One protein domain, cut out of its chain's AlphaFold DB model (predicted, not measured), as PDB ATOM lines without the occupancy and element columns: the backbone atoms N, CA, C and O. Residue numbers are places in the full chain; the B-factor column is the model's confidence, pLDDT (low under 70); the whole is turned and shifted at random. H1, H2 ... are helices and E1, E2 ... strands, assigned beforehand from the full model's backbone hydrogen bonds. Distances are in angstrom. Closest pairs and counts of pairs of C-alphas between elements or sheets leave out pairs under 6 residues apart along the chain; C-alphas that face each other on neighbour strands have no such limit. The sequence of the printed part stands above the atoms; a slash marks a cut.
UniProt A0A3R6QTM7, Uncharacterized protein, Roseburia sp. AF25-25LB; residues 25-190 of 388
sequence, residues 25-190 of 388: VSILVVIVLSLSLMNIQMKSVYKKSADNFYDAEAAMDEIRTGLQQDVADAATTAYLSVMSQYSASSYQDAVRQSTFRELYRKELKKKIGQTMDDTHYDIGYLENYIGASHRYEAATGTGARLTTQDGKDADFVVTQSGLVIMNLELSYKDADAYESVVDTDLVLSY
ATOM      1  N   VAL A  25     -67.828 128.145 -13.884       93.44
ATOM      2  CA  VAL A  25     -67.798 128.773 -15.218       93.44
ATOM      3  C   VAL A  25     -68.759 129.961 -15.281       93.44
ATOM      4  O   VAL A  25     -68.402 131.006 -15.816       93.44
ATOM      5  N   SER A  26     -69.943 129.843 -14.678       90.50
ATOM      6  CA  SER A  26     -70.942 130.918 -14.639       90.50
ATOM      7  C   SER A  26     -70.434 132.137 -13.865       90.50
ATOM      8  O   SER A  26     -70.573 133.263 -14.336       90.50
ATOM      9  N   ILE A  27     -69.780 131.925 -12.716       93.50
ATOM     10  CA  ILE A  27     -69.134 132.999 -11.945       93.50
ATOM     11  C   ILE A  27     -68.055 133.686 -12.791       93.50
ATOM     12  O   ILE A  27     -67.990 134.913 -12.835       93.50
ATOM     13  N   LEU A  28     -67.243 132.906 -13.507       93.88
ATOM     14  CA  LEU A  28     -66.169 133.429 -14.353       93.88
ATOM     15  C   LEU A  28     -66.724 134.280 -15.508       93.88
ATOM     16  O   LEU A  28     -66.226 135.375 -15.756       93.88
ATOM     17  N   VAL A  29     -67.808 133.832 -16.150       95.00
ATOM     18  CA  VAL A  29     -68.517 134.595 -17.192       95.00
ATOM     19  C   VAL A  29     -69.072 135.910 -16.640       95.00
ATOM     20  O   VAL A  29     -68.895 136.953 -17.267       95.00
ATOM     21  N   VAL A  30     -69.686 135.899 -15.452       94.56
ATOM     22  CA  VAL A  30     -70.210 137.118 -14.811       94.56
ATOM     23  C   VAL A  30     -69.084 138.102 -14.481       94.56
ATOM     24  O   VAL A  30     -69.243 139.299 -14.711       94.56
ATOM     25  N   ILE A  31     -67.931 137.622 -14.005       93.88
ATOM     26  CA  ILE A  31     -66.763 138.476 -13.734       93.88
ATOM     27  C   ILE A  31     -66.255 139.127 -15.027       93.88
ATOM     28  O   ILE A  31     -66.043 140.339 -15.053       93.88
ATOM     29  N   VAL A  32     -66.105 138.360 -16.112       93.94
ATOM     30  CA  VAL A  32     -65.644 138.890 -17.411       93.94
ATOM     31  C   VAL A  32     -66.629 139.914 -17.983       93.94
ATOM     32  O   VAL A  32     -66.207 140.965 -18.476       93.94
ATOM     33  N   LEU A  33     -67.935 139.652 -17.886       93.44
ATOM     34  CA  LEU A  33     -68.974 140.597 -18.307       93.44
ATOM     35  C   LEU A  33     -68.954 141.875 -17.463       93.44
ATOM     36  O   LEU A  33     -69.015 142.968 -18.019       93.44
ATOM     37  N   SER A  34     -68.802 141.750 -16.143       91.94
ATOM     38  CA  SER A  34     -68.702 142.892 -15.227       91.94
ATOM     39  C   SER A  34     -67.482 143.765 -15.540       91.94
ATOM     40  O   SER A  34     -67.617 144.976 -15.704       91.94
ATOM     41  N   LEU A  35     -66.307 143.156 -15.746       92.81
ATOM     42  CA  LEU A  35     -65.091 143.871 -16.159       92.81
ATOM     43  C   LEU A  35     -65.261 144.573 -17.512       92.81
ATOM     44  O   LEU A  35     -64.790 145.696 -17.693       92.81
ATOM     45  N   SER A  36     -65.954 143.936 -18.457       93.25
ATOM     46  CA  SER A  36     -66.233 144.521 -19.772       93.25
ATOM     47  C   SER A  36     -67.162 145.734 -19.666       93.25
ATOM     48  O   SER A  36     -66.890 146.768 -20.277       93.25
ATOM     49  N   LEU A  37     -68.219 145.643 -18.849       92.56
ATOM     50  CA  LEU A  37     -69.135 146.754 -18.575       92.56
ATOM     51  C   LEU A  37     -68.426 147.914 -17.868       92.56
ATOM     52  O   LEU A  37     -68.564 149.055 -18.305       92.56
ATOM     53  N   MET A  38     -67.614 147.626 -16.846       91.56
ATOM     54  CA  MET A  38     -66.797 148.636 -16.166       91.56
ATOM     55  C   MET A  38     -65.843 149.334 -17.138       91.56
ATOM     56  O   MET A  38     -65.714 150.551 -17.095       91.56
ATOM     57  N   ASN A  39     -65.210 148.600 -18.057       93.38
ATOM     58  CA  ASN A  39     -64.316 149.190 -19.056       93.38
ATOM     59  C   ASN A  39     -65.062 150.129 -20.022       93.38
ATOM     60  O   ASN A  39     -64.587 151.224 -20.313       93.38
ATOM     61  N   ILE A  40     -66.258 149.744 -20.484       91.38
ATOM     62  CA  ILE A  40     -67.098 150.608 -21.331       91.38
ATOM     63  C   ILE A  40     -67.519 151.873 -20.571       91.38
ATOM     64  O   ILE A  40     -67.402 152.972 -21.112       91.38
ATOM     65  N   GLN A  41     -67.958 151.732 -19.317       87.38
ATOM     66  CA  GLN A  41     -68.333 152.869 -18.475       87.38
ATOM     67  C   GLN A  41     -67.143 153.801 -18.240       87.38
ATOM     68  O   GLN A  41     -67.262 154.994 -18.496       87.38
ATOM     69  N   MET A  42     -65.976 153.271 -17.865       85.38
ATOM     70  CA  MET A  42     -64.756 154.066 -17.686       85.38
ATOM     71  C   MET A  42     -64.360 154.811 -18.965       85.38
ATOM     72  O   MET A  42     -64.029 155.991 -18.899       85.38
ATOM     73  N   LYS A  43     -64.447 154.172 -20.141       89.31
ATOM     74  CA  LYS A  43     -64.190 154.850 -21.424       89.31
ATOM     75  C   LYS A  43     -65.199 155.954 -21.721       89.31
ATOM     76  O   LYS A  43     -64.813 156.998 -22.237       89.31
ATOM     77  N   SER A  44     -66.475 155.741 -21.402       86.25
ATOM     78  CA  SER A  44     -67.502 156.771 -21.566       86.25
ATOM     79  C   SER A  44     -67.263 157.959 -20.638       86.25
ATOM     80  O   SER A  44     -67.378 159.092 -21.089       86.25
ATOM     81  N   VAL A  45     -66.923 157.713 -19.369       85.06
ATOM     82  CA  VAL A  45     -66.591 158.762 -18.392       85.06
ATOM     83  C   VAL A  45     -65.360 159.541 -18.846       85.06
ATOM     84  O   VAL A  45     -65.376 160.764 -18.839       85.06
ATOM     85  N   TYR A  46     -64.321 158.840 -19.307       84.81
ATOM     86  CA  TYR A  46     -63.110 159.473 -19.821       84.81
ATOM     87  C   TYR A  46     -63.400 160.375 -21.022       84.81
ATOM     88  O   TYR A  46     -62.905 161.494 -21.077       84.81
ATOM     89  N   LYS A  47     -64.238 159.914 -21.961       85.94
ATOM     90  CA  LYS A  47     -64.642 160.731 -23.107       85.94
ATOM     91  C   LYS A  47     -65.384 161.995 -22.660       85.94
ATOM     92  O   LYS A  47     -64.995 163.075 -23.072       85.94
ATOM     93  N   LYS A  48     -66.394 161.863 -21.794       85.00
ATOM     94  CA  LYS A  48     -67.154 163.016 -21.281       85.00
ATOM     95  C   LYS A  48     -66.258 164.007 -20.543       85.00
ATOM     96  O   LYS A  48     -66.346 165.197 -20.781       85.00
ATOM     97  N   SER A  49     -65.336 163.513 -19.716       82.44
ATOM     98  CA  SER A  49     -64.356 164.357 -19.031       82.44
ATOM     99  C   SER A  49     -63.425 165.098 -19.996       82.44
ATOM    100  O   SER A  49     -63.014 166.208 -19.679       82.44
ATOM    101  N   ALA A  50     -63.062 164.490 -21.129       84.88
ATOM    102  CA  ALA A  50     -62.254 165.146 -22.152       84.88
ATOM    103  C   ALA A  50     -63.065 166.210 -22.906       84.88
ATOM    104  O   ALA A  50     -62.579 167.321 -23.077       84.88
ATOM    105  N   ASP A  51     -64.303 165.892 -23.290       86.31
ATOM    106  CA  ASP A  51     -65.218 166.832 -23.949       86.31
ATOM    107  C   ASP A  51     -65.460 168.067 -23.050       86.31
ATOM    108  O   ASP A  51     -65.237 169.196 -23.477       86.31
ATOM    109  N   ASN A  52     -65.756 167.849 -21.764       86.38
ATOM    110  CA  ASN A  52     -65.968 168.904 -20.763       86.38
ATOM    111  C   ASN A  52     -64.730 169.802 -20.557       86.38
ATOM    112  O   ASN A  52     -64.846 171.001 -20.311       86.38
ATOM    113  N   PHE A  53     -63.529 169.228 -20.672       85.94
ATOM    114  CA  PHE A  53     -62.282 169.990 -20.624       85.94
ATOM    115  C   PHE A  53     -62.088 170.849 -21.881       85.94
ATOM    116  O   PHE A  53     -61.656 171.991 -21.761       85.94
ATOM    117  N   TYR A  54     -62.450 170.347 -23.067       88.44
ATOM    118  CA  TYR A  54     -62.399 171.145 -24.297       88.44
ATOM    119  C   TYR A  54     -63.377 172.320 -24.272       88.44
ATOM    120  O   TYR A  54     -63.029 173.398 -24.748       88.44
ATOM    121  N   ASP A  55     -64.561 172.148 -23.683       88.81
ATOM    122  CA  ASP A  55     -65.511 173.251 -23.507       88.81
ATOM    123  C   ASP A  55     -64.987 174.301 -22.506       88.81
ATOM    124  O   ASP A  55     -65.126 175.506 -22.732       88.81
ATOM    125  N   ALA A  56     -64.308 173.865 -21.437       87.00
ATOM    126  CA  ALA A  56     -63.605 174.769 -20.524       87.00
ATOM    127  C   ALA A  56     -62.470 175.535 -21.235       87.00
ATOM    128  O   ALA A  56     -62.342 176.748 -21.073       87.00
ATOM    129  N   GLU A  57     -61.665 174.858 -22.061       87.88
ATOM    130  CA  GLU A  57     -60.627 175.506 -22.873       87.88
ATOM    131  C   GLU A  57     -61.220 176.496 -23.883       87.88
ATOM    132  O   GLU A  57     -60.676 177.587 -24.051       87.88
ATOM    133  N   ALA A  58     -62.352 176.169 -24.511       89.19
ATOM    134  CA  ALA A  58     -63.031 177.066 -25.441       89.19
ATOM    135  C   ALA A  58     -63.475 178.365 -24.750       89.19
ATOM    136  O   ALA A  58     -63.211 179.454 -25.260       89.19
ATOM    137  N   ALA A  59     -64.068 178.269 -23.556       89.25
ATOM    138  CA  ALA A  59     -64.415 179.441 -22.753       89.25
ATOM    139  C   ALA A  59     -63.170 180.254 -22.334       89.25
ATOM    140  O   ALA A  59     -63.195 181.487 -22.362       89.25
ATOM    141  N   MET A  60     -62.050 179.593 -22.012       89.50
ATOM    142  CA  MET A  60     -60.772 180.276 -21.758       89.50
ATOM    143  C   MET A  60     -60.229 181.004 -22.996       89.50
ATOM    144  O   MET A  60     -59.722 182.126 -22.883       89.50
ATOM    145  N   ASP A  61     -60.333 180.402 -24.180       89.88
ATOM    146  CA  ASP A  61     -59.895 181.013 -25.439       89.88
ATOM    147  C   ASP A  61     -60.773 182.212 -25.838       89.88
ATOM    148  O   ASP A  61     -60.273 183.197 -26.396       89.88
ATOM    149  N   GLU A  62     -62.060 182.189 -25.499       91.12
ATOM    150  CA  GLU A  62     -62.959 183.339 -25.643       91.12
ATOM    151  C   GLU A  62     -62.526 184.506 -24.739       91.12
ATOM    152  O   GLU A  62     -62.356 185.629 -25.229       91.12
ATOM    153  N   ILE A  63     -62.226 184.245 -23.457       90.88
ATOM    154  CA  ILE A  63     -61.664 185.250 -22.530       90.88
ATOM    155  C   ILE A  63     -60.352 185.813 -23.080       90.88
ATOM    156  O   ILE A  63     -60.148 187.031 -23.117       90.88
ATOM    157  N   ARG A  64     -59.462 184.939 -23.557       90.00
ATOM    158  CA  ARG A  64     -58.192 185.338 -24.170       90.00
ATOM    159  C   ARG A  64     -58.408 186.250 -25.378       90.00
ATOM    160  O   ARG A  64     -57.670 187.222 -25.533       90.00
ATOM    161  N   THR A  65     -59.388 185.950 -26.224       90.12
ATOM    162  CA  THR A  65     -59.711 186.749 -27.417       90.12
ATOM    163  C   THR A  65     -60.253 188.126 -27.033       90.12
ATOM    164  O   THR A  65     -59.801 189.134 -27.581       90.12
ATOM    165  N   GLY A  66     -61.142 188.198 -26.038       88.56
ATOM    166  CA  GLY A  66     -61.625 189.470 -25.490       88.56
ATOM    167  C   GLY A  66     -60.490 190.329 -24.924       88.56
ATOM    168  O   GLY A  66     -60.328 191.494 -25.293       88.56
ATOM    169  N   LEU A  67     -59.609 189.721 -24.126       90.62
ATOM    170  CA  LEU A  67     -58.425 190.391 -23.582       90.62
ATOM    171  C   LEU A  67     -57.451 190.874 -24.667       90.62
ATOM    172  O   LEU A  67     -56.821 191.919 -24.504       90.62
ATOM    173  N   GLN A  68     -57.315 190.154 -25.787       88.44
ATOM    174  CA  GLN A  68     -56.494 190.609 -26.917       88.44
ATOM    175  C   GLN A  68     -57.028 191.902 -27.536       88.44
ATOM    176  O   GLN A  68     -56.233 192.775 -27.895       88.44
ATOM    177  N   GLN A  69     -58.351 192.048 -27.633       88.81
ATOM    178  CA  GLN A  69     -58.971 193.281 -28.107       88.81
ATOM    179  C   GLN A  69     -58.696 194.444 -27.145       88.81
ATOM    180  O   GLN A  69     -58.295 195.526 -27.580       88.81
ATOM    181  N   ASP A  70     -58.803 194.216 -25.835       89.56
ATOM    182  CA  ASP A  70     -58.482 195.243 -24.839       89.56
ATOM    183  C   ASP A  70     -57.026 195.687 -24.879       89.56
ATOM    184  O   ASP A  70     -56.739 196.888 -24.822       89.56
ATOM    185  N   VAL A  71     -56.114 194.726 -25.021       90.19
ATOM    186  CA  VAL A  71     -54.685 194.978 -25.217       90.19
ATOM    187  C   VAL A  71     -54.442 195.817 -26.472       90.19
ATOM    188  O   VAL A  71     -53.680 196.784 -26.411       90.19
ATOM    189  N   ALA A  72     -55.099 195.505 -27.591       85.94
ATOM    190  CA  ALA A  72     -54.954 196.259 -28.835       85.94
ATOM    191  C   ALA A  72     -55.461 197.709 -28.709       85.94
ATOM    192  O   ALA A  72     -54.771 198.648 -29.122       85.94
ATOM    193  N   ASP A  73     -56.623 197.910 -28.089       87.25
ATOM    194  CA  ASP A  73     -57.206 199.238 -27.867       87.25
ATOM    195  C   ASP A  73     -56.341 200.097 -26.931       87.25
ATOM    196  O   ASP A  73     -56.060 201.270 -27.214       87.25
ATOM    197  N   ALA A  74     -55.879 199.509 -25.822       89.25
ATOM    198  CA  ALA A  74     -55.005 200.183 -24.866       89.25
ATOM    199  C   ALA A  74     -53.655 200.540 -25.507       89.25
ATOM    200  O   ALA A  74     -53.152 201.651 -25.320       89.25
ATOM    201  N   ALA A  75     -53.084 199.634 -26.310       86.25
ATOM    202  CA  ALA A  75     -51.848 199.882 -27.049       86.25
ATOM    203  C   ALA A  75     -52.013 201.017 -28.063       86.25
ATOM    204  O   ALA A  75     -51.162 201.905 -28.125       86.25
ATOM    205  N   THR A  76     -53.120 201.034 -28.808       84.94
ATOM    206  CA  THR A  76     -53.427 202.088 -29.785       84.94
ATOM    207  C   THR A  76     -53.548 203.448 -29.101       84.94
ATOM    208  O   THR A  76     -52.895 204.412 -29.504       84.94
ATOM    209  N   THR A  77     -54.312 203.522 -28.012       86.31
ATOM    210  CA  THR A  77     -54.523 204.763 -27.251       86.31
ATOM    211  C   THR A  77     -53.220 205.292 -26.647       86.31
ATOM    212  O   THR A  77     -52.902 206.481 -26.770       86.31
ATOM    213  N   ALA A  78     -52.419 204.409 -26.043       87.25
ATOM    214  CA  ALA A  78     -51.116 204.764 -25.491       87.25
ATOM    215  C   ALA A  78     -50.137 205.220 -26.586       87.25
ATOM    216  O   ALA A  78     -49.423 206.208 -26.406       87.25
ATOM    217  N   TYR A  79     -50.133 204.549 -27.743       82.94
ATOM    218  CA  TYR A  79     -49.280 204.904 -28.876       82.94
ATOM    219  C   TYR A  79     -49.620 206.285 -29.438       82.94
ATOM    220  O   TYR A  79     -48.731 207.129 -29.557       82.94
ATOM    221  N   LEU A  80     -50.901 206.546 -29.721       81.75
ATOM    222  CA  LEU A  80     -51.367 207.842 -30.224       81.75
ATOM    223  C   LEU A  80     -51.046 208.974 -29.242       81.75
ATOM    224  O   LEU A  80     -50.601 210.044 -29.654       81.75
ATOM    225  N   SER A  81     -51.197 208.721 -27.941       82.75
ATOM    226  CA  SER A  81     -50.866 209.696 -26.900       82.75
ATOM    227  C   SER A  81     -49.374 210.042 -26.892       82.75
ATOM    228  O   SER A  81     -49.023 211.223 -26.874       82.75
ATOM    229  N   VAL A  82     -48.489 209.042 -26.982       82.50
ATOM    230  CA  VAL A  82     -47.033 209.270 -27.074       82.50
ATOM    231  C   VAL A  82     -46.659 209.971 -28.386       82.50
ATOM    232  O   VAL A  82     -45.829 210.880 -28.376       82.50
ATOM    233  N   MET A  83     -47.296 209.609 -29.503       73.19
ATOM    234  CA  MET A  83     -47.085 210.249 -30.808       73.19
ATOM    235  C   MET A  83     -47.553 211.707 -30.845       73.19
ATOM    236  O   MET A  83     -46.893 212.545 -31.452       73.19
ATOM    237  N   SER A  84     -48.644 212.055 -30.161       72.50
ATOM    238  CA  SER A  84     -49.133 213.441 -30.117       72.50
ATOM    239  C   SER A  84     -48.133 214.416 -29.479       72.50
ATOM    240  O   SER A  84     -48.117 215.602 -29.798       72.50
ATOM    241  N   GLN A  85     -47.259 213.915 -28.601       69.94
ATOM    242  CA  GLN A  85     -46.251 214.702 -27.883       69.94
ATOM    243  C   GLN A  85     -44.851 214.563 -28.500       69.94
ATOM    244  O   GLN A  85     -43.865 215.024 -27.924       69.94
ATOM    245  N   TYR A  86     -44.748 213.951 -29.684       62.62
ATOM    246  CA  TYR A  86     -43.476 213.588 -30.309       62.62
ATOM    247  C   TYR A  86     -42.531 214.778 -30.526       62.62
ATOM    248  O   TYR A  86     -41.314 214.641 -30.380       62.62
ATOM    249  N   SER A  87     -43.088 215.951 -30.847       56.72
ATOM    250  CA  SER A  87     -42.349 217.184 -31.146       56.72
ATOM    251  C   SER A  87     -41.810 217.915 -29.913       56.72
ATOM    252  O   SER A  87     -41.090 218.906 -30.058       56.72
ATOM    253  N   ALA A  88     -42.167 217.492 -28.698       61.47
ATOM    254  CA  ALA A  88     -41.648 218.112 -27.489       61.47
ATOM    255  C   ALA A  88     -40.170 217.728 -27.300       61.47
ATOM    256  O   ALA A  88     -39.812 216.557 -27.178       61.47
ATOM    257  N   SER A  89     -39.298 218.738 -27.255       52.47
ATOM    258  CA  SER A  89     -37.831 218.606 -27.216       52.47
ATOM    259  C   SER A  89     -37.276 217.827 -26.011       52.47
ATOM    260  O   SER A  89     -36.083 217.545 -25.966       52.47
ATOM    261  N   SER A  90     -38.119 217.490 -25.031       57.12
ATOM    262  CA  SER A  90     -37.785 216.743 -23.814       57.12
ATOM    263  C   SER A  90     -37.937 215.217 -23.931       57.12
ATOM    264  O   SER A  90     -37.522 214.508 -23.017       57.12
ATOM    265  N   TYR A  91     -38.522 214.688 -25.012       57.50
ATOM    266  CA  TYR A  91     -38.843 213.259 -25.125       57.50
ATOM    267  C   TYR A  91     -37.742 212.480 -25.856       57.50
ATOM    268  O   TYR A  91     -37.758 212.359 -27.078       57.50
ATOM    269  N   GLN A  92     -36.793 211.927 -25.096       67.12
ATOM    270  CA  GLN A  92     -35.860 210.898 -25.582       67.12
ATOM    271  C   GLN A  92     -36.568 209.536 -25.715       67.12
ATOM    272  O   GLN A  92     -37.569 209.292 -25.042       67.12
ATOM    273  N   ASP A  93     -36.037 208.617 -26.527       67.75
ATOM    274  CA  ASP A  93     -36.667 207.311 -26.804       67.75
ATOM    275  C   ASP A  93     -36.948 206.477 -25.547       67.75
ATOM    276  O   ASP A  93     -38.011 205.867 -25.431       67.75
ATOM    277  N   ALA A  94     -36.052 206.521 -24.559       74.19
ATOM    278  CA  ALA A  94     -36.262 205.858 -23.273       74.19
ATOM    279  C   ALA A  94     -37.477 206.427 -22.516       74.19
ATOM    280  O   ALA A  94     -38.270 205.665 -21.965       74.19
ATOM    281  N   VAL A  95     -37.659 207.754 -22.547       78.25
ATOM    282  CA  VAL A  95     -38.802 208.441 -21.923       78.25
ATOM    283  C   VAL A  95     -40.095 208.088 -22.660       78.25
ATOM    284  O   VAL A  95     -41.103 207.789 -22.027       78.25
ATOM    285  N   ARG A  96     -40.063 208.031 -23.997       76.69
ATOM    286  CA  ARG A  96     -41.218 207.626 -24.820       76.69
ATOM    287  C   ARG A  96     -41.669 206.211 -24.488       76.69
ATOM    288  O   ARG A  96     -42.860 205.969 -24.310       76.69
ATOM    289  N   GLN A  97     -40.717 205.290 -24.349       81.00
ATOM    290  CA  GLN A  97     -41.026 203.909 -24.010       81.00
ATOM    291  C   GLN A  97     -41.564 203.774 -22.578       81.00
ATOM    292  O   GLN A  97     -42.501 203.006 -22.362       81.00
ATOM    293  N   SER A  98     -41.041 204.534 -21.606       84.19
ATOM    294  CA  SER A  98     -41.602 204.541 -20.247       84.19
ATOM    295  C   SER A  98     -43.008 205.143 -20.202       84.19
ATOM    296  O   SER A  98     -43.893 204.542 -19.600       84.19
ATOM    297  N   THR A  99     -43.243 206.263 -20.895       84.94
ATOM    298  CA  THR A  99     -44.567 206.903 -20.968       84.94
ATOM    299  C   THR A  99     -45.580 206.000 -21.667       84.94
ATOM    300  O   THR A  99     -46.711 205.877 -21.204       84.94
ATOM    301  N   PHE A 100     -45.174 205.304 -22.732       87.50
ATOM    302  CA  PHE A 100     -46.016 204.308 -23.390       87.50
ATOM    303  C   PHE A 100     -46.455 203.210 -22.418       87.50
ATOM    304  O   PHE A 100     -47.644 202.923 -22.321       87.50
ATOM    305  N   ARG A 101     -45.513 202.620 -21.668       86.81
ATOM    306  CA  ARG A 101     -45.817 201.553 -20.698       86.81
ATOM    307  C   ARG A 101     -46.756 202.033 -19.594       86.81
ATOM    308  O   ARG A 101     -47.656 201.294 -19.205       86.81
ATOM    309  N   GLU A 102     -46.564 203.256 -19.109       88.44
ATOM    310  CA  GLU A 102     -47.415 203.859 -18.082       88.44
ATOM    311  C   GLU A 102     -48.848 204.087 -18.582       88.44
ATOM    312  O   GLU A 102     -49.803 203.658 -17.931       88.44
ATOM    313  N   LEU A 103     -49.005 204.700 -19.760       87.56
ATOM    314  CA  LEU A 103     -50.317 204.952 -20.362       87.56
ATOM    315  C   LEU A 103     -51.031 203.652 -20.732       87.56
ATOM    316  O   LEU A 103     -52.205 203.492 -20.416       87.56
ATOM    317  N   TYR A 104     -50.312 202.702 -21.325       89.12
ATOM    318  CA  TYR A 104     -50.840 201.379 -21.647       89.12
ATOM    319  C   TYR A 104     -51.373 200.668 -20.397       89.12
ATOM    320  O   TYR A 104     -52.505 200.188 -20.386       89.12
ATOM    321  N   ARG A 105     -50.592 200.670 -19.307       87.06
ATOM    322  CA  ARG A 105     -51.019 200.122 -18.013       87.06
ATOM    323  C   ARG A 105     -52.282 200.814 -17.504       87.06
ATOM    324  O   ARG A 105     -53.165 200.143 -16.979       87.06
ATOM    325  N   LYS A 106     -52.339 202.142 -17.593       88.06
ATOM    326  CA  LYS A 106     -53.474 202.929 -17.102       88.06
ATOM    327  C   LYS A 106     -54.756 202.604 -17.869       88.06
ATOM    328  O   LYS A 106     -55.787 202.391 -17.241       88.06
ATOM    329  N   GLU A 107     -54.684 202.522 -19.196       88.25
ATOM    330  CA  GLU A 107     -55.843 202.179 -20.029       88.25
ATOM    331  C   GLU A 107     -56.300 200.731 -19.812       88.25
ATOM    332  O   GLU A 107     -57.497 200.489 -19.681       88.25
ATOM    333  N   LEU A 108     -55.372 199.775 -19.666       87.81
ATOM    334  CA  LEU A 108     -55.731 198.395 -19.318       87.81
ATOM    335  C   LEU A 108     -56.404 198.291 -17.947       87.81
ATOM    336  O   LEU A 108     -57.430 197.627 -17.822       87.81
ATOM    337  N   LYS A 109     -55.864 198.970 -16.927       85.62
ATOM    338  CA  LYS A 109     -56.468 199.007 -15.583       85.62
ATOM    339  C   LYS A 109     -57.869 199.592 -15.605       85.62
ATOM    340  O   LYS A 109     -58.751 199.079 -14.940       85.62
ATOM    341  N   LYS A 110     -58.087 200.636 -16.397       86.31
ATOM    342  CA  LYS A 110     -59.402 201.259 -16.535       86.31
ATOM    343  C   LYS A 110     -60.440 200.326 -17.168       86.31
ATOM    344  O   LYS A 110     -61.617 200.458 -16.859       86.31
ATOM    345  N   LYS A 111     -60.018 199.442 -18.078       84.81
ATOM    346  CA  LYS A 111     -60.905 198.493 -18.764       84.81
ATOM    347  C   LYS A 111     -61.183 197.236 -17.939       84.81
ATOM    348  O   LYS A 111     -62.333 196.847 -17.820       84.81
ATOM    349  N   ILE A 112     -60.132 196.624 -17.389       84.94
ATOM    350  CA  ILE A 112     -60.186 195.293 -16.758       84.94
ATOM    351  C   ILE A 112     -60.297 195.385 -15.226       84.94
ATOM    352  O   ILE A 112     -60.725 194.437 -14.574       84.94
ATOM    353  N   GLY A 113     -59.873 196.500 -14.629       80.62
ATOM    354  CA  GLY A 113     -59.883 196.709 -13.182       80.62
ATOM    355  C   GLY A 113     -61.280 196.966 -12.623       80.62
ATOM    356  O   GLY A 113     -62.171 197.446 -13.326       80.62
ATOM    357  N   GLN A 114     -61.459 196.686 -11.333       74.56
ATOM    358  CA  GLN A 114     -62.701 197.017 -10.643       74.56
ATOM    359  C   GLN A 114     -62.868 198.531 -10.489       74.56
ATOM    360  O   GLN A 114     -61.914 199.301 -10.351       74.56
ATOM    361  N   THR A 115     -64.123 198.979 -10.469       63.75
ATOM    362  CA  THR A 115     -64.435 200.399 -10.278       63.75
ATOM    363  C   THR A 115     -63.946 200.845  -8.894       63.75
ATOM    364  O   THR A 115     -64.523 200.456  -7.884       63.75
ATOM    365  N   MET A 116     -62.918 201.703  -8.865       63.34
ATOM    366  CA  MET A 116     -62.229 202.243  -7.671       63.34
ATOM    367  C   MET A 116     -61.134 201.370  -7.036       63.34
ATOM    368  O   MET A 116     -60.570 201.792  -6.025       63.34
ATOM    369  N   ASP A 117     -60.771 200.235  -7.637       73.31
ATOM    370  CA  ASP A 117     -59.660 199.400  -7.171       73.31
ATOM    371  C   ASP A 117     -58.685 199.065  -8.309       73.31
ATOM    372  O   ASP A 117     -58.964 198.272  -9.204       73.31
ATOM    373  N   ASP A 118     -57.501 199.673  -8.248       71.06
ATOM    374  CA  ASP A 118     -56.435 199.478  -9.235       71.06
ATOM    375  C   ASP A 118     -55.629 198.183  -9.012       71.06
ATOM    376  O   ASP A 118     -54.703 197.901  -9.786       71.06
ATOM    377  N   THR A 119     -55.891 197.444  -7.933       82.12
ATOM    378  CA  THR A 119     -55.179 196.215  -7.549       82.12
ATOM    379  C   THR A 119     -55.973 194.945  -7.805       82.12
ATOM    380  O   THR A 119     -55.351 193.889  -7.833       82.12
ATOM    381  N   HIS A 120     -57.272 195.048  -8.099       87.06
ATOM    382  CA  HIS A 120     -58.116 193.899  -8.411       87.06
ATOM    383  C   HIS A 120     -58.762 194.005  -9.797       87.06
ATOM    384  O   HIS A 120     -59.142 195.092 -10.241       87.06
ATOM    385  N   TYR A 121     -58.900 192.873 -10.490       87.31
ATOM    386  CA  TYR A 121     -59.640 192.800 -11.753       87.31
ATOM    387  C   TYR A 121     -61.123 192.492 -11.533       87.31
ATOM    388  O   TYR A 121     -61.534 191.914 -10.521       87.31
ATOM    389  N   ASP A 122     -61.948 192.908 -12.489       88.31
ATOM    390  CA  ASP A 122     -63.379 192.638 -12.492       88.31
ATOM    391  C   ASP A 122     -63.654 191.276 -13.151       88.31
ATOM    392  O   ASP A 122     -63.542 191.107 -14.366       88.31
ATOM    393  N   ILE A 123     -64.013 190.289 -12.327       87.56
ATOM    394  CA  ILE A 123     -64.373 188.940 -12.782       87.56
ATOM    395  C   ILE A 123     -65.600 188.997 -13.697       87.56
ATOM    396  O   ILE A 123     -65.611 188.350 -14.739       87.56
ATOM    397  N   GLY A 124     -66.606 189.812 -13.360       86.31
ATOM    398  CA  GLY A 124     -67.828 189.942 -14.154       86.31
ATOM    399  C   GLY A 124     -67.566 190.570 -15.523       86.31
ATOM    400  O   GLY A 124     -68.221 190.225 -16.508       86.31
ATOM    401  N   TYR A 125     -66.570 191.454 -15.616       87.69
ATOM    402  CA  TYR A 125     -66.098 191.964 -16.903       87.69
ATOM    403  C   TYR A 125     -65.487 190.852 -17.766       87.69
ATOM    404  O   TYR A 125     -65.844 190.735 -18.937       87.69
ATOM    405  N   LEU A 126     -64.638 189.993 -17.191       87.25
ATOM    406  CA  LEU A 126     -64.035 188.867 -17.915       87.25
ATOM    407  C   LEU A 126     -65.057 187.779 -18.282       87.25
ATOM    408  O   LEU A 126     -64.997 187.239 -19.384       87.25
ATOM    409  N   GLU A 127     -66.039 187.506 -17.418       87.69
ATOM    410  CA  GLU A 127     -67.151 186.590 -17.719       87.69
ATOM    411  C   GLU A 127     -67.960 187.042 -18.936       87.69
ATOM    412  O   GLU A 127     -68.506 186.215 -19.670       87.69
ATOM    413  N   ASN A 128     -68.016 188.352 -19.203       88.88
ATOM    414  CA  ASN A 128     -68.721 188.859 -20.373       88.88
ATOM    415  C   ASN A 128     -68.067 188.471 -21.702       88.88
ATOM    416  O   ASN A 128     -68.758 188.521 -22.723       88.88
ATOM    417  N   TYR A 129     -66.804 188.045 -21.694       90.00
ATOM    418  CA  TYR A 129     -66.139 187.519 -22.883       90.00
ATOM    419  C   TYR A 129     -66.563 186.103 -23.244       90.00
ATOM    420  O   TYR A 129     -66.464 185.738 -24.412       90.00
ATOM    421  N   ILE A 130     -67.093 185.338 -22.288       88.50
ATOM    422  CA  ILE A 130     -67.588 183.988 -22.547       88.50
ATOM    423  C   ILE A 130     -68.875 184.086 -23.372       88.50
ATOM    424  O   ILE A 130     -69.864 184.715 -22.967       88.50
ATOM    425  N   GLY A 131     -68.866 183.464 -24.545       85.44
ATOM    426  CA  GLY A 131     -69.979 183.407 -25.477       85.44
ATOM    427  C   GLY A 131     -71.198 182.708 -24.879       85.44
ATOM    428  O   GLY A 131     -71.099 181.866 -23.989       85.44
ATOM    429  N   ALA A 132     -72.385 183.036 -25.393       82.81
ATOM    430  CA  ALA A 132     -73.649 182.502 -24.878       82.81
ATOM    431  C   ALA A 132     -73.745 180.962 -24.931       82.81
ATOM    432  O   ALA A 132     -74.507 180.381 -24.173       82.81
ATOM    433  N   SER A 133     -72.986 180.298 -25.810       81.75
ATOM    434  CA  SER A 133     -72.944 178.833 -25.905       81.75
ATOM    435  C   SER A 133     -72.206 178.160 -24.749       81.75
ATOM    436  O   SER A 133     -72.523 177.020 -24.425       81.75
ATOM    437  N   HIS A 134     -71.228 178.844 -24.154       83.38
ATOM    438  CA  HIS A 134     -70.390 178.295 -23.088       83.38
ATOM    439  C   HIS A 134     -70.669 178.943 -21.734       83.38
ATOM    440  O   HIS A 134     -70.230 178.407 -20.727       83.38
ATOM    441  N   ARG A 135     -71.381 180.074 -21.677       87.19
ATOM    442  CA  ARG A 135     -71.672 180.801 -20.433       87.19
ATOM    443  C   ARG A 135     -72.535 179.977 -19.472       87.19
ATOM    444  O   ARG A 135     -73.393 179.206 -19.891       87.19
ATOM    445  N   TYR A 136     -72.317 180.172 -18.172       87.88
ATOM    446  CA  TYR A 136     -73.138 179.572 -17.125       87.88
ATOM    447  C   TYR A 136     -74.621 179.962 -17.241       87.88
ATOM    448  O   TYR A 136     -74.989 181.137 -17.174       87.88
ATOM    449  N   GLU A 137     -75.475 178.947 -17.322       86.19
ATOM    450  CA  GLU A 137     -76.927 179.061 -17.359       86.19
ATOM    451  C   GLU A 137     -77.524 178.624 -16.017       86.19
ATOM    452  O   GLU A 137     -77.566 177.442 -15.668       86.19
ATOM    453  N   ALA A 138     -78.039 179.586 -15.246       81.56
ATOM    454  CA  ALA A 138     -78.553 179.334 -13.896       81.56
ATOM    455  C   ALA A 138     -79.765 178.383 -13.861       81.56
ATOM    456  O   ALA A 138     -80.003 177.731 -12.845       81.56
ATOM    457  N   ALA A 139     -80.534 178.302 -14.953       80.75
ATOM    458  CA  ALA A 139     -81.715 177.444 -15.045       80.75
ATOM    459  C   ALA A 139     -81.364 175.951 -15.150       80.75
ATOM    460  O   ALA A 139     -82.107 175.110 -14.645       80.75
ATOM    461  N   THR A 140     -80.247 175.625 -15.803       81.38
ATOM    462  CA  THR A 140     -79.777 174.248 -16.014       81.38
ATOM    463  C   THR A 140     -78.618 173.881 -15.088       81.38
ATOM    464  O   THR A 140     -78.378 172.698 -14.866       81.38
ATOM    465  N   GLY A 141     -77.929 174.873 -14.515       82.75
ATOM    466  CA  GLY A 141     -76.736 174.670 -13.694       82.75
ATOM    467  C   GLY A 141     -75.538 174.177 -14.508       82.75
ATOM    468  O   GLY A 141     -74.698 173.461 -13.964       82.75
ATOM    469  N   THR A 142     -75.495 174.518 -15.800       85.06
ATOM    470  CA  THR A 142     -74.482 174.074 -16.767       85.06
ATOM    471  C   THR A 142     -73.766 175.263 -17.396       85.06
ATOM    472  O   THR A 142     -74.358 176.333 -17.520       85.06
ATOM    473  N   GLY A 143     -72.532 175.062 -17.851       87.88
ATOM    474  CA  GLY A 143     -71.706 176.071 -18.514       87.88
ATOM    475  C   GLY A 143     -70.498 176.506 -17.684       87.88
ATOM    476  O   GLY A 143     -70.234 175.969 -16.608       87.88
ATOM    477  N   ALA A 144     -69.766 177.474 -18.226       88.69
ATOM    478  CA  ALA A 144     -68.541 178.048 -17.702       88.69
ATOM    479  C   ALA A 144     -68.840 179.172 -16.709       88.69
ATOM    480  O   ALA A 144     -69.581 180.113 -17.019       88.69
ATOM    481  N   ARG A 145     -68.211 179.100 -15.543       88.81
ATOM    482  CA  ARG A 145     -68.238 180.115 -14.500       88.81
ATOM    483  C   ARG A 145     -66.812 180.531 -14.179       88.81
ATOM    484  O   ARG A 145     -65.932 179.677 -14.083       88.81
ATOM    485  N   LEU A 146     -66.598 181.832 -14.014       88.75
ATOM    486  CA  LEU A 146     -65.291 182.374 -13.677       88.75
ATOM    487  C   LEU A 146     -65.279 182.783 -12.206       88.75
ATOM    488  O   LEU A 146     -66.147 183.513 -11.723       88.75
ATOM    489  N   THR A 147     -64.284 182.308 -11.482       88.88
ATOM    490  CA  THR A 147     -64.062 182.590 -10.068       88.88
ATOM    491  C   THR A 147     -62.585 182.862  -9.826       88.88
ATOM    492  O   THR A 147     -61.753 182.826 -10.737       88.88
ATOM    493  N   THR A 148     -62.256 183.202  -8.585       89.06
ATOM    494  CA  THR A 148     -60.880 183.138  -8.113       89.06
ATOM    495  C   THR A 148     -60.631 181.804  -7.435       89.06
ATOM    496  O   THR A 148     -61.554 181.204  -6.882       89.06
ATOM    497  N   GLN A 149     -59.375 181.368  -7.452       87.50
ATOM    498  CA  GLN A 149     -58.935 180.188  -6.710       87.50
ATOM    499  C   GLN A 149     -59.309 180.292  -5.225       87.50
ATOM    500  O   GLN A 149     -59.262 181.376  -4.636       87.50
ATOM    501  N   ASP A 150     -59.625 179.151  -4.611       84.56
ATOM    502  CA  ASP A 150     -60.105 179.098  -3.228       84.56
ATOM    503  C   ASP A 150     -59.172 179.828  -2.240       84.56
ATOM    504  O   ASP A 150     -57.957 179.600  -2.183       84.56
ATOM    505  N   GLY A 151     -59.758 180.741  -1.461       81.81
ATOM    506  CA  GLY A 151     -59.051 181.573  -0.486       81.81
ATOM    507  C   GLY A 151     -58.146 182.665  -1.071       81.81
ATOM    508  O   GLY A 151     -57.338 183.216  -0.319       81.81
ATOM    509  N   LYS A 152     -58.254 182.978  -2.369       87.81
ATOM    510  CA  LYS A 152     -57.473 184.034  -3.028       87.81
ATOM    511  C   LYS A 152     -58.348 185.121  -3.648       87.81
ATOM    512  O   LYS A 152     -59.449 184.860  -4.133       87.81
ATOM    513  N   ASP A 153     -57.799 186.330  -3.680       85.50
ATOM    514  CA  ASP A 153     -58.435 187.498  -4.277       85.50
ATOM    515  C   ASP A 153     -58.099 187.632  -5.774       85.50
ATOM    516  O   ASP A 153     -57.152 187.023  -6.294       85.50
ATOM    517  N   ALA A 154     -58.906 188.436  -6.473       86.12
ATOM    518  CA  ALA A 154     -58.791 188.729  -7.902       86.12
ATOM    519  C   ALA A 154     -57.638 189.706  -8.182       86.12
ATOM    520  O   ALA A 154     -57.852 190.813  -8.673       86.12
ATOM    521  N   ASP A 155     -56.417 189.312  -7.833       85.94
ATOM    522  CA  ASP A 155     -55.247 190.185  -7.838       85.94
ATOM    523  C   ASP A 155     -54.773 190.561  -9.247       85.94
ATOM    524  O   ASP A 155     -54.692 189.747 -10.174       85.94
ATOM    525  N   PHE A 156     -54.366 191.821  -9.380       83.94
ATOM    526  CA  PHE A 156     -53.836 192.415 -10.597       83.94
ATOM    527  C   PHE A 156     -52.416 192.953 -10.360       83.94
ATOM    528  O   PHE A 156     -52.202 194.039  -9.808       83.94
ATOM    529  N   VAL A 157     -51.408 192.194 -10.802       86.25
ATOM    530  CA  VAL A 157     -49.994 192.452 -10.487       86.25
ATOM    531  C   VAL A 157     -49.261 193.080 -11.666       86.25
ATOM    532  O   VAL A 157     -49.289 192.596 -12.796       86.25
ATOM    533  N   VAL A 158     -48.541 194.169 -11.400       84.06
ATOM    534  CA  VAL A 158     -47.710 194.841 -12.406       84.06
ATOM    535  C   VAL A 158     -46.288 194.313 -12.329       84.06
ATOM    536  O   VAL A 158     -45.634 194.400 -11.291       84.06
ATOM    537  N   THR A 159     -45.784 193.828 -13.456       84.00
ATOM    538  CA  THR A 159     -44.423 193.305 -13.593       84.00
ATOM    539  C   THR A 159     -43.610 194.156 -14.571       84.00
ATOM    540  O   THR A 159     -44.126 195.064 -15.231       84.00
ATOM    541  N   GLN A 160     -42.310 193.870 -14.684       77.62
ATOM    542  CA  GLN A 160     -41.452 194.523 -15.682       77.62
ATOM    543  C   GLN A 160     -41.833 194.154 -17.125       77.62
ATOM    544  O   GLN A 160     -41.591 194.942 -18.040       77.62
ATOM    545  N   SER A 161     -42.424 192.975 -17.330       75.69
ATOM    546  CA  SER A 161     -42.782 192.424 -18.640       75.69
ATOM    547  C   SER A 161     -44.226 192.709 -19.059       75.69
ATOM    548  O   SER A 161     -44.518 192.657 -20.252       75.69
ATOM    549  N   GLY A 162     -45.117 193.050 -18.126       83.81
ATOM    550  CA  GLY A 162     -46.524 193.315 -18.423       83.81
ATOM    551  C   GLY A 162     -47.403 193.397 -17.179       83.81
ATOM    552  O   GLY A 162     -46.915 193.622 -16.068       83.81
ATOM    553  N   LEU A 163     -48.700 193.187 -17.366       87.50
ATOM    554  CA  LEU A 163     -49.661 193.012 -16.279       87.50
ATOM    555  C   LEU A 163     -50.092 191.554 -16.173       87.50
ATOM    556  O   LEU A 163     -50.223 190.881 -17.188       87.50
ATOM    557  N   VAL A 164     -50.285 191.078 -14.950       90.56
ATOM    558  CA  VAL A 164     -50.672 189.699 -14.660       90.56
ATOM    559  C   VAL A 164     -52.014 189.703 -13.939       90.56
ATOM    560  O   VAL A 164     -52.148 190.345 -12.898       90.56
ATOM    561  N   ILE A 165     -52.982 188.993 -14.508       90.62
ATOM    562  CA  ILE A 165     -54.242 188.616 -13.862       90.62
ATOM    563  C   ILE A 165     -53.947 187.327 -13.104       90.62
ATOM    564  O   ILE A 165     -53.607 186.325 -13.737       90.62
ATOM    565  N   MET A 166     -54.003 187.375 -11.776       90.25
ATOM    566  CA  MET A 166     -53.658 186.235 -10.931       90.25
ATOM    567  C   MET A 166     -54.889 185.494 -10.417       90.25
ATOM    568  O   MET A 166     -55.964 186.071 -10.242       90.25
ATOM    569  N   ASN A 167     -54.682 184.219 -10.098       90.88
ATOM    570  CA  ASN A 167     -55.625 183.374  -9.371       90.88
ATOM    571  C   ASN A 167     -56.945 183.148 -10.113       90.88
ATOM    572  O   ASN A 167     -57.982 183.039  -9.465       90.88
ATOM    573  N   LEU A 168     -56.919 183.095 -11.445       90.31
ATOM    574  CA  LEU A 168     -58.115 182.864 -12.245       90.31
ATOM    575  C   LEU A 168     -58.471 181.372 -12.213       90.31
ATOM    576  O   LEU A 168     -57.621 180.515 -12.464       90.31
ATOM    577  N   GLU A 169     -59.722 181.080 -11.883       92.19
ATOM    578  CA  GLU A 169     -60.298 179.738 -11.842       92.19
ATOM    579  C   GLU A 169     -61.509 179.721 -12.780       92.19
ATOM    580  O   GLU A 169     -62.442 180.507 -12.623       92.19
ATOM    581  N   LEU A 170     -61.494 178.849 -13.783       90.56
ATOM    582  CA  LEU A 170     -62.647 178.617 -14.648       90.56
ATOM    583  C   LEU A 170     -63.206 177.228 -14.365       90.56
ATOM    584  O   LEU A 170     -62.517 176.236 -14.603       90.56
ATOM    585  N   SER A 171     -64.459 177.142 -13.919       90.94
ATOM    586  CA  SER A 171     -65.167 175.868 -13.803       90.94
ATOM    587  C   SER A 171     -66.206 175.717 -14.909       90.94
ATOM    588  O   SER A 171     -67.006 176.614 -15.158       90.94
ATOM    589  N   TYR A 172     -66.197 174.577 -15.597       89.81
ATOM    590  CA  TYR A 172     -67.197 174.224 -16.600       89.81
ATOM    591  C   TYR A 172     -67.932 172.956 -16.181       89.81
ATOM    592  O   TYR A 172     -67.307 171.928 -15.891       89.81
ATOM    593  N   LYS A 173     -69.267 173.029 -16.171       90.62
ATOM    594  CA  LYS A 173     -70.137 171.919 -15.781       90.62
ATOM    595  C   LYS A 173     -71.095 171.512 -16.896       90.62
ATOM    596  O   LYS A 173     -71.880 172.342 -17.359       90.62
ATOM    597  N   ASP A 174     -71.090 170.234 -17.269       86.12
ATOM    598  CA  ASP A 174     -72.027 169.684 -18.255       86.12
ATOM    599  C   ASP A 174     -73.378 169.255 -17.643       86.12
ATOM    600  O   ASP A 174     -73.592 169.239 -16.426       86.12
ATOM    601  N   ALA A 175     -74.318 168.882 -18.516       83.06
ATOM    602  CA  ALA A 175     -75.644 168.391 -18.134       83.06
ATOM    603  C   ALA A 175     -75.621 167.039 -17.392       83.06
ATOM    604  O   ALA A 175     -76.591 166.698 -16.712       83.06
ATOM    605  N   ASP A 176     -74.530 166.278 -17.510       81.25
ATOM    606  CA  ASP A 176     -74.311 165.001 -16.828       81.25
ATOM    607  C   ASP A 176     -73.608 165.176 -15.460       81.25
ATOM    608  O   ASP A 176     -73.288 164.186 -14.796       81.25
ATOM    609  N   ALA A 177     -73.433 166.427 -15.014       81.06
ATOM    610  CA  ALA A 177     -72.799 166.848 -13.767       81.06
ATOM    611  C   ALA A 177     -71.290 166.562 -13.658       81.06
ATOM    612  O   ALA A 177     -70.761 166.531 -12.541       81.06
ATOM    613  N   TYR A 178     -70.590 166.400 -14.782       82.94
ATOM    614  CA  TYR A 178     -69.129 166.445 -14.809       82.94
ATOM    615  C   TYR A 178     -68.654 167.891 -14.723       82.94
ATOM    616  O   TYR A 178     -69.199 168.774 -15.380       82.94
ATOM    617  N   GLU A 179     -67.640 168.125 -13.897       86.75
ATOM    618  CA  GLU A 179     -67.048 169.440 -13.682       86.75
ATOM    619  C   GLU A 179     -65.555 169.391 -14.004       86.75
ATOM    620  O   GLU A 179     -64.831 168.496 -13.556       86.75
ATOM    621  N   SER A 180     -65.111 170.356 -14.801       87.50
ATOM    622  CA  SER A 180     -63.715 170.570 -15.160       87.50
ATOM    623  C   SER A 180     -63.318 171.944 -14.653       87.50
ATOM    624  O   SER A 180     -64.001 172.920 -14.947       87.50
ATOM    625  N   VAL A 181     -62.232 172.012 -13.888       89.44
ATOM    626  CA  VAL A 181     -61.720 173.257 -13.307       89.44
ATOM    627  C   VAL A 181     -60.342 173.540 -13.890       89.44
ATOM    628  O   VAL A 181     -59.498 172.642 -13.954       89.44
ATOM    629  N   VAL A 182     -60.133 174.774 -14.341       88.12
ATOM    630  CA  VAL A 182     -58.877 175.263 -14.908       88.12
ATOM    631  C   VAL A 182     -58.365 176.414 -14.052       88.12
ATOM    632  O   VAL A 182     -58.948 177.492 -14.045       88.12
ATOM    633  N   ASP A 183     -57.236 176.181 -13.389       90.81
ATOM    634  CA  ASP A 183     -56.514 177.184 -12.610       90.81
ATOM    635  C   ASP A 183     -55.385 177.787 -13.440       90.81
ATOM    636  O   ASP A 183     -54.487 177.073 -13.903       90.81
ATOM    637  N   THR A 184     -55.393 179.105 -13.634       89.12
ATOM    638  CA  THR A 184     -54.362 179.765 -14.437       89.12
ATOM    639  C   THR A 184     -54.129 181.227 -14.063       89.12
ATOM    640  O   THR A 184     -54.959 181.876 -13.434       89.12
ATOM    641  N   ASP A 185     -52.986 181.751 -14.497       91.06
ATOM    642  CA  ASP A 185     -52.654 183.172 -14.450       91.06
ATOM    643  C   ASP A 185     -52.474 183.674 -15.890       91.06
ATOM    644  O   ASP A 185     -51.863 182.999 -16.726       91.06
ATOM    645  N   LEU A 186     -52.957 184.881 -16.196       89.50
ATOM    646  CA  LEU A 186     -52.865 185.459 -17.544       89.50
ATOM    647  C   LEU A 186     -51.884 186.631 -17.577       89.50
ATOM    648  O   LEU A 186     -52.028 187.599 -16.832       89.50
ATOM    649  N   VAL A 187     -50.906 186.579 -18.487       90.38
ATOM    650  CA  VAL A 187     -49.875 187.620 -18.642       90.38
ATOM    651  C   VAL A 187     -50.147 188.489 -19.873       90.38
ATOM    652  O   VAL A 187     -49.912 188.088 -21.015       90.38
ATOM    653  N   LEU A 188     -50.558 189.732 -19.637       90.25
ATOM    654  CA  LEU A 188     -50.722 190.790 -20.632       90.25
ATOM    655  C   LEU A 188     -49.384 191.514 -20.840       90.25
ATOM    656  O   LEU A 188     -49.067 192.502 -20.171       90.25
ATOM    657  N   SER A 189     -48.569 190.996 -21.756       88.94
ATOM    658  CA  SER A 189     -47.225 191.523 -22.030       88.94
ATOM    659  C   SER A 189     -47.254 192.931 -22.638       88.94
ATOM    660  O   SER A 189     -48.164 193.273 -23.393       88.94
ATOM    661  N   TYR A 190     -46.229 193.744 -22.364       84.56
ATOM    662  CA  TYR A 190     -46.059 195.020 -23.064       84.56
ATOM    663  C   TYR A 190     -45.718 194.776 -24.543       84.56
ATOM    664  O   TYR A 190     -44.741 194.071 -24.829       84.56
TER     665      TYR A 190
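This is residues 25 to 190 of the 388 residues of an uncharacterized protein of Roseburia sp. AF25-25LB (UniProt A0A3R6QTM7). One very long helix, H1, makes the long axis of a rod, and its residues 25 to 44 stick out free at one end. Further along, H1 runs past a small, twisted sheet built on the long hairpin of E4 and E5, with E2 and E3 on one side of E4; past the sheet, the chain turns round and H2 folds back slantwise on the last part of H1, while the short H3 is over E2. The printed part has 166 residues, with three named helices and five named strands; along the chain H1 and H2 come first, then E1, then H3, and after it E2, E3, E4 and E5; the sheet is branched, with the neighbour pairs E2 and E4, E3 and E4, and E4 and E5, each antiparallel, and the class is mixed, helices and strands. The whole is only just extended, close to loose, with a radius of gyration of the C-alphas of 23.3 A and spans of 95 by 32 by 29 A.

H1 holds residues 25 to 84, from C-alpha 25 at (-67.798, 128.773, -15.218) to C-alpha 84 at (-49.133, 213.441, -30.117), 88.0 A in length. H2, residues 93 to 112, is 28.3 A long and begins with C-alpha 93 at (-36.667, 207.311, -26.804). E1 is residues 117 to 121, 8.0 A, and H3 is residues 123 to 127, 6.1 A. After a long stretch with no named element, residues 128 to 142, come E2, residues 143 to 148, 16.6 A, and E3, residues 156 to 158, 6.8 A. E4, residues 162 to 173, is 32.0 A long and bends by 53 degrees at residue 167. E5, residues 179 to 189, is 30.8 A long and ends with C-alpha 189 at (-47.225, 191.523, -22.030).

H1 is on the branched sheet but only grazes it, with its residues 48 to 71. The closest C-alphas of H1 and E5, those of Phe 53 and Ser 180, are 5.7 A apart. With residues 70 to 82 alone H1 touches H2, at a steep tilt of 54 degrees, opposite ways; the closest C-alphas are those of Ala 78 and Tyr 104, 5.1 A apart. H2 only grazes the sheet, with residues 101 to 112. E1 pairs with no named strand; its closest C-alpha to E3 is that of His 120, 5.0 A from that of Phe 156. H3 lies over E2 at a height over the sheet of 8.5 A. With residues 63 to 66 alone H1 only just touches H3, with 3 pairs of C-alphas within 8 A; the closest are those of Ile 63 and Leu 126, 6.3 A apart. E2 and E4 are antiparallel at 137 degrees, with N 145 and O 171 within hydrogen-bond range at 2.8 A. E3 and E4, a hairpin, are antiparallel at 153 degrees, with N 164 and O 157 at 2.8 A. E4 and E5, also a hairpin, are antiparallel at 164 degrees, with N 188 and O 163 at 2.7 A. E3, E4 and E5 form a meander, each strand the antiparallel neighbour of the one before. E2, beside residues 167 to 173 of E4, and E3, beside 163 to 165, lie on one side of E4, and E5 on the other side. E2 and E3 are apart. In H1, H2 and H3 every O i to N i+4 pair is within hydrogen-bond range.

The C-alphas farthest apart, those of Val 25 and Ser 89, are 95.5 A apart. Without residues 25 to 44, which stand free, the body spans 66 by 28 by 26 A. The printed part has no cut. The link from H3 to E2, 15 residues, is long; that from H1 to H2, 8 residues, is short. The mean pLDDT of the printed part is 85.1, and it is under 70 at residues 85 to 93 and 115 to 116.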